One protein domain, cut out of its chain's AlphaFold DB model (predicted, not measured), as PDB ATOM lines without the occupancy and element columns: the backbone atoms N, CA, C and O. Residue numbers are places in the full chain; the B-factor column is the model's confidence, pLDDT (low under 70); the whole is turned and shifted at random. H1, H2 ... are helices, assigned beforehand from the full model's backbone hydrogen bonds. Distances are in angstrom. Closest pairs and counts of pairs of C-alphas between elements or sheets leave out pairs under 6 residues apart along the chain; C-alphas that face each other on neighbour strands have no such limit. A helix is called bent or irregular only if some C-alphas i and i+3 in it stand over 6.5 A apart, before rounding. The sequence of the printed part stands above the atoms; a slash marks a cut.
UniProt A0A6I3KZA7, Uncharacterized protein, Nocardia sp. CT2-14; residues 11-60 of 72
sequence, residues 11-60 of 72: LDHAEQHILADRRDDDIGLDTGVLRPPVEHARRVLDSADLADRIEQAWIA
ATOM      1  N   LEU A  11     199.101 289.397 182.045       75.56
ATOM      2  CA  LEU A  11     198.459 290.383 181.179       75.56
ATOM      3  C   LEU A  11     197.267 291.050 181.876       75.56
ATOM      4  O   LEU A  11     197.172 292.275 181.867       75.56
ATOM      5  N   ASP A  12     196.424 290.264 182.551       73.62
ATOM      6  CA  ASP A  12     195.299 290.782 183.345       73.62
ATOM      7  C   ASP A  12     195.795 291.670 184.497       73.62
ATOM      8  O   ASP A  12     195.137 292.635 184.893       73.62
ATOM      9  N   HIS A  13     196.976 291.366 185.045       70.50
ATOM     10  CA  HIS A  13     197.618 292.199 186.060       70.50
ATOM     11  C   HIS A  13     198.238 293.468 185.453       70.50
ATOM     12  O   HIS A  13     198.179 294.536 186.059       70.50
ATOM     13  N   ALA A  14     198.816 293.383 184.253       74.69
ATOM     14  CA  ALA A  14     199.384 294.534 183.558       74.69
ATOM     15  C   ALA A  14     198.312 295.557 183.149       74.69
ATOM     16  O   ALA A  14     198.540 296.757 183.303       74.69
ATOM     17  N   GLU A  15     197.138 295.111 182.691       70.44
ATOM     18  CA  GLU A  15     196.023 296.002 182.333       70.44
ATOM     19  C   GLU A  15     195.473 296.779 183.536       70.44
ATOM     20  O   GLU A  15     195.126 297.950 183.398       70.44
ATOM     21  N   GLN A  16     195.488 296.194 184.738       71.31
ATOM     22  CA  GLN A  16     195.090 296.887 185.974       71.31
ATOM     23  C   GLN A  16     196.028 298.037 186.367       71.31
ATOM     24  O   GLN A  16     195.659 298.886 187.177       71.31
ATOM     25  N   HIS A  17     197.236 298.079 185.804       66.19
ATOM     26  CA  HIS A  17     198.191 299.163 186.021       66.19
ATOM     27  C   HIS A  17     198.115 300.265 184.958       66.19
ATOM     28  O   HIS A  17     198.852 301.249 185.054       66.19
ATOM     29  N   ILE A  18     197.241 300.127 183.958       73.56
ATOM     30  CA  ILE A  18     197.032 301.146 182.931       73.56
ATOM     31  C   ILE A  18     195.941 302.102 183.413       73.56
ATOM     32  O   ILE A  18     194.843 301.688 183.778       73.56
ATOM     33  N   LEU A  19     196.239 303.401 183.399       68.31
ATOM     34  CA  LEU A  19     195.253 304.429 183.716       68.31
ATOM     35  C   LEU A  19     194.118 304.404 182.687       68.31
ATOM     36  O   LEU A  19     194.362 304.399 181.478       68.31
ATOM     37  N   ALA A  20     192.877 304.415 183.175       76.94
ATOM     38  CA  ALA A  20     191.690 304.437 182.326       76.94
ATOM     39  C   ALA A  20     191.593 305.741 181.511       76.94
ATOM     40  O   ALA A  20     191.108 305.725 180.376       76.94
ATOM     41  N   ASP A  21     192.094 306.856 182.055       72.62
ATOM     42  CA  ASP A  21     192.204 308.143 181.372       72.62
ATOM     43  C   ASP A  21     193.617 308.724 181.529       72.62
ATOM     44  O   ASP A  21     194.196 308.732 182.610       72.62
ATOM     45  N   ARG A  22     194.174 309.286 180.449       72.81
ATOM     46  CA  ARG A  22     195.473 309.980 180.496       72.81
ATOM     47  C   ARG A  22     195.476 311.201 181.412       72.81
ATOM     48  O   ARG A  22     196.541 311.616 181.835       72.81
ATOM     49  N   ARG A  23     194.320 311.800 181.698       72.88
ATOM     50  CA  ARG A  23     194.195 312.919 182.648       72.88
ATOM     51  C   ARG A  23     194.387 312.478 184.102       72.88
ATOM     52  O   ARG A  23     194.618 313.332 184.954       72.88
ATOM     53  N   ASP A  24     194.336 311.174 184.371       66.25
ATOM     54  CA  ASP A  24     194.625 310.617 185.692       66.25
ATOM     55  C   ASP A  24     196.140 310.586 185.989       66.25
ATOM     56  O   ASP A  24     196.513 310.408 187.150       66.25
ATOM     57  N   ASP A  25     197.016 310.833 184.994       67.69
ATOM     58  CA  ASP A  25     198.472 310.993 185.208       67.69
ATOM     59  C   ASP A  25     198.759 312.127 186.203       67.69
ATOM     60  O   ASP A  25     199.650 312.017 187.047       67.69
ATOM     61  N   ASP A  26     197.979 313.210 186.125       68.19
ATOM     62  CA  ASP A  26     198.182 314.425 186.917       68.19
ATOM     63  C   ASP A  26     197.621 314.295 188.343       68.19
ATOM     64  O   ASP A  26     198.037 315.017 189.253       68.19
ATOM     65  N   ILE A  27     196.653 313.392 188.535       64.81
ATOM     66  CA  ILE A  27     195.963 313.168 189.815       64.81
ATOM     67  C   ILE A  27     196.642 312.041 190.603       64.81
ATOM     68  O   ILE A  27     196.618 312.063 191.835       64.81
ATOM     69  N   GLY A  28     197.331 311.122 189.917       62.31
ATOM     70  CA  GLY A  28     197.979 309.968 190.528       62.31
ATOM     71  C   GLY A  28     196.978 309.030 191.212       62.31
ATOM     72  O   GLY A  28     195.856 309.394 191.567       62.31
ATOM     73  N   LEU A  29     197.379 307.778 191.432       62.09
ATOM     74  CA  LEU A  29     196.589 306.876 192.265       62.09
ATOM     75  C   LEU A  29     196.609 307.408 193.707       62.09
ATOM     76  O   LEU A  29     197.654 307.366 194.362       62.09
ATOM     77  N   ASP A  30     195.473 307.897 194.215       64.12
ATOM     78  CA  ASP A  30     195.347 308.301 195.618       64.12
ATOM     79  C   ASP A  30     195.442 307.068 196.530       64.12
ATOM     80  O   ASP A  30     194.459 306.436 196.925       64.12
ATOM     81  N   THR A  31     196.675 306.721 196.887       59.19
ATOM     82  CA  THR A  31     196.981 305.625 197.813       59.19
ATOM     83  C   THR A  31     196.451 305.871 199.230       59.19
ATOM     84  O   THR A  31     196.394 304.935 200.031       59.19
ATOM     85  N   GLY A  32     195.999 307.089 199.553       59.81
ATOM     86  CA  GLY A  32     195.280 307.387 200.789       59.81
ATOM     87  C   GLY A  32     193.909 306.708 200.859       59.81
ATOM     88  O   GLY A  32     193.478 306.337 201.955       59.81
ATOM     89  N   VAL A  33     193.273 306.472 199.705       57.38
ATOM     90  CA  VAL A  33     192.009 305.723 199.565       57.38
ATOM     91  C   VAL A  33     192.228 304.212 199.694       57.38
ATOM     92  O   VAL A  33     191.331 303.499 200.131       57.38
ATOM     93  N   LEU A  34     193.446 303.723 199.429       57.28
ATOM     94  CA  LEU A  34     193.834 302.320 199.649       57.28
ATOM     95  C   LEU A  34     194.052 301.978 201.132       57.28
ATOM     96  O   LEU A  34     194.474 300.866 201.464       57.28
ATOM     97  N   ARG A  35     193.791 302.918 202.052       61.06
ATOM     98  CA  ARG A  35     193.802 302.606 203.479       61.06
ATOM     99  C   ARG A  35     192.774 301.516 203.770       61.06
ATOM    100  O   ARG A  35     191.641 301.609 203.298       61.06
ATOM    101  N   PRO A  36     193.130 300.523 204.606       61.44
ATOM    102  CA  PRO A  36     192.167 299.546 205.071       61.44
ATOM    103  C   PRO A  36     190.933 300.271 205.618       61.44
ATOM    104  O   PRO A  36     191.106 301.210 206.409       61.44
ATOM    105  N   PRO A  37     189.714 299.872 205.216       64.38
ATOM    106  CA  PRO A  37     188.512 300.573 205.622       64.38
ATOM    107  C   PRO A  37     188.464 300.696 207.146       64.38
ATOM    108  O   PRO A  37     188.797 299.755 207.874       64.38
ATOM    109  N   VAL A  38     188.056 301.868 207.637       71.38
ATOM    110  CA  VAL A  38     187.722 302.054 209.055       71.38
ATOM    111  C   VAL A  38     186.733 300.968 209.485       71.38
ATOM    112  O   VAL A  38     185.945 300.483 208.679       71.38
ATOM    113  N   GLU A  39     186.761 300.561 210.749       71.69
ATOM    114  CA  GLU A  39     186.026 299.382 211.236       71.69
ATOM    115  C   GLU A  39     184.519 299.404 210.918       71.69
ATOM    116  O   GLU A  39     183.921 298.370 210.631       71.69
ATOM    117  N   HIS A  40     183.923 300.596 210.849       69.56
ATOM    118  CA  HIS A  40     182.559 300.785 210.360       69.56
ATOM    119  C   HIS A  40     182.374 300.354 208.895       69.56
ATOM    120  O   HIS A  40     181.438 299.629 208.579       69.56
ATOM    121  N   ALA A  41     183.274 300.771 208.003       72.62
ATOM    122  CA  ALA A  41     183.241 300.382 206.598       72.62
ATOM    123  C   ALA A  41     183.499 298.877 206.421       72.62
ATOM    124  O   ALA A  41     182.853 298.265 205.581       72.62
ATOM    125  N   ARG A  42     184.344 298.254 207.261       75.62
ATOM    126  CA  ARG A  42     184.508 296.785 207.264       75.62
ATOM    127  C   ARG A  42     183.201 296.068 207.577       75.62
ATOM    128  O   ARG A  42     182.784 295.230 206.797       75.62
ATOM    129  N   ARG A  43     182.504 296.470 208.644       73.12
ATOM    130  CA  ARG A  43     181.223 295.853 209.020       73.12
ATOM    131  C   ARG A  43     180.157 295.987 207.920       73.12
ATOM    132  O   ARG A  43     179.367 295.068 207.734       73.12
ATOM    133  N   VAL A  44     180.130 297.112 207.199       72.56
ATOM    134  CA  VAL A  44     179.229 297.295 206.047       72.56
ATOM    135  C   VAL A  44     179.622 296.371 204.892       72.56
ATOM    136  O   VAL A  44     178.751 295.701 204.345       72.56
ATOM    137  N   LEU A  45     180.913 296.280 204.564       74.25
ATOM    138  CA  LEU A  45     181.412 295.376 203.522       74.25
ATOM    139  C   LEU A  45     181.137 293.902 203.865       74.25
ATOM    140  O   LEU A  45     180.663 293.171 203.007       74.25
ATOM    141  N   ASP A  46     181.327 293.493 205.121       79.75
ATOM    142  CA  ASP A  46     181.023 292.134 205.590       79.75
ATOM    143  C   ASP A  46     179.525 291.808 205.447       79.75
ATOM    144  O   ASP A  46     179.143 290.691 205.101       79.75
ATOM    145  N   SER A  47     178.651 292.790 205.703       78.56
ATOM    146  CA  SER A  47     177.206 292.618 205.517       78.56
ATOM    147  C   SER A  47     176.800 292.547 204.042       78.56
ATOM    148  O   SER A  47     175.882 291.799 203.708       78.56
ATOM    149  N   ALA A  48     177.494 293.289 203.171       75.81
ATOM    150  CA  ALA A  48     177.285 293.250 201.729       75.81
ATOM    151  C   ALA A  48     177.744 291.905 201.143       75.81
ATOM    152  O   ALA A  48     176.978 291.293 200.413       75.81
ATOM    153  N   ASP A  49     178.904 291.378 201.560       83.06
ATOM    154  CA  ASP A  49     179.393 290.050 201.139       83.06
ATOM    155  C   ASP A  49     178.388 288.935 201.471       83.06
ATOM    156  O   ASP A  49     178.140 288.040 200.661       83.06
ATOM    157  N   LEU A  50     177.743 289.004 202.641       83.88
ATOM    158  CA  LEU A  50     176.697 288.051 203.010       83.88
ATOM    159  C   LEU A  50     175.447 288.187 202.128       83.88
ATOM    160  O   LEU A  50     174.888 287.171 201.714       83.88
ATOM    161  N   ALA A  51     174.994 289.415 201.863       82.06
ATOM    162  CA  ALA A  51     173.828 289.666 201.020       82.06
ATOM    163  C   ALA A  51     174.076 289.210 199.574       82.06
ATOM    164  O   ALA A  51     173.251 288.484 199.024       82.06
ATOM    165  N   ASP A  52     175.243 289.536 199.022       82.88
ATOM    166  CA  ASP A  52     175.667 289.142 197.678       82.88
ATOM    167  C   ASP A  52     175.761 287.619 197.558       82.88
ATOM    168  O   ASP A  52     175.286 287.038 196.585       82.88
ATOM    169  N   ARG A  53     176.308 286.937 198.572       77.50
ATOM    170  CA  ARG A  53     176.348 285.466 198.609       77.50
ATOM    171  C   ARG A  53     174.961 284.839 198.655       77.50
ATOM    172  O   ARG A  53     174.751 283.799 198.033       77.50
ATOM    173  N   ILE A  54     174.024 285.445 199.384       81.88
ATOM    174  CA  ILE A  54     172.631 284.989 199.412       81.88
ATOM    175  C   ILE A  54     172.000 285.204 198.038       81.88
ATOM    176  O   ILE A  54     171.457 284.259 197.483       81.88
ATOM    177  N   GLU A  55     172.101 286.395 197.456       81.56
ATOM    178  CA  GLU A  55     171.528 286.688 196.139       81.56
ATOM    179  C   GLU A  55     172.107 285.772 195.051       81.56
ATOM    180  O   GLU A  55     171.362 285.168 194.276       81.56
ATOM    181  N   GLN A  56     173.422 285.562 195.055       81.25
ATOM    182  CA  GLN A  56     174.073 284.611 194.158       81.25
ATOM    183  C   GLN A  56     173.583 283.181 194.377       81.25
ATOM    184  O   GLN A  56     173.375 282.480 193.396       81.25
ATOM    185  N   ALA A  57     173.335 282.735 195.610       79.25
ATOM    186  CA  ALA A  57     172.785 281.397 195.854       79.25
ATOM    187  C   ALA A  57     171.366 281.212 195.283       79.25
ATOM    188  O   ALA A  57     170.960 280.081 195.023       79.25
ATOM    189  N   TRP A  58     170.619 282.303 195.089       75.75
ATOM    190  CA  TRP A  58     169.281 282.284 194.491       75.75
ATOM    191  C   TRP A  58     169.290 282.396 192.961       75.75
ATOM    192  O   TRP A  58     168.340 281.943 192.324       75.75
ATOM    193  N   ILE A  59     170.317 283.019 192.374       74.12
ATOM    194  CA  ILE A  59     170.386 283.308 190.930       74.12
ATOM    195  C   ILE A  59     171.357 282.372 190.199       74.12
ATOM    196  O   ILE A  59     171.163 282.096 189.015       74.12
ATOM    197  N   ALA A  60     172.411 281.899 190.867       74.81
ATOM    198  CA  ALA A  60     173.411 281.041 190.253       74.81
ATOM    199  C   ALA A  60     172.772 279.695 189.870       74.81
ATOM    200  O   ALA A  60     172.254 279.002 190.754       74.81
TER     201      ALA A  60
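What this domain is: This is residues 11 to 60 of the 72 residues of an uncharacterized protein of Nocardia sp. CT2-14 (UniProt A0A6I3KZA7). The model is an open U with an empty middle: the long straight helix H3 makes one arm, a bare link of residues 26 to 38 makes the base, and the short helices H1 and H2, with the short link between them, make the other arm. No helix packs on another, and there is no core. The printed part has 50 residues with three named helices, in the order H1, H2, H3 along the chain, and no named strand; the class is all helix, with 30 residues in the helices. The whole is extended, with a radius of gyration of the C-alphas of 16.3 A, and its C-alphas span 42 by 29 by 17 A along their three main axes.

How they stand to each other: Look first at H3, residues 39 to 59, the longest helix, which touches no helix. Go back along the chain to H2, residues 22 to 25, and you find it apart from H3, with no C-alpha of the one within 8 A of the other. Farther back is H1, residues 11 to 15, which is apart from H3 and apart from H2 by the same test. In H1 and H3 every pair of O of residue i and N of residue i+4 is within hydrogen-bond range. H2 is too short for such a pair, but its one pair of O of residue i and N of residue i+3 is within range.

Where its parts are: Find C-alpha 39 at (186.026, 299.382, 211.236); from there H3 runs 30.3 A, from Glu 39 to Ile 59, and ends with C-alpha 59 at (170.386, 283.308, 190.930). H2 runs from Arg 22 to Asp 25, with 5.7 A from first to last C-alpha. H1 begins at Leu 11, with C-alpha 11 at (198.459, 290.383, 181.179), and reaches Glu 15 after 6.2 A. None of the three helices is bent or irregular.

The domain as a whole: The two C-alphas farthest apart are those of Asp 26 and Trp 58, at 43.9 A, while the first and last printed C-alphas, those of Leu 11 and Ala 60, are 28.2 A apart. The printed part has no cut. The link from H1 to H2, with 6 residues, is short, and the link from H2 to H3, with 13 residues, is long. Look along residues 46 to 60, of which 46 to 59 belong to H3, for a stretch that stands free; residues 11 to 18, of which 11 to 15 belong to H1, stand free too. The mean pLDDT of the printed part is 71.8; look in the B-factor column for values under 70 at residue 17, residue 19, residues 24 to 37 and residue 40.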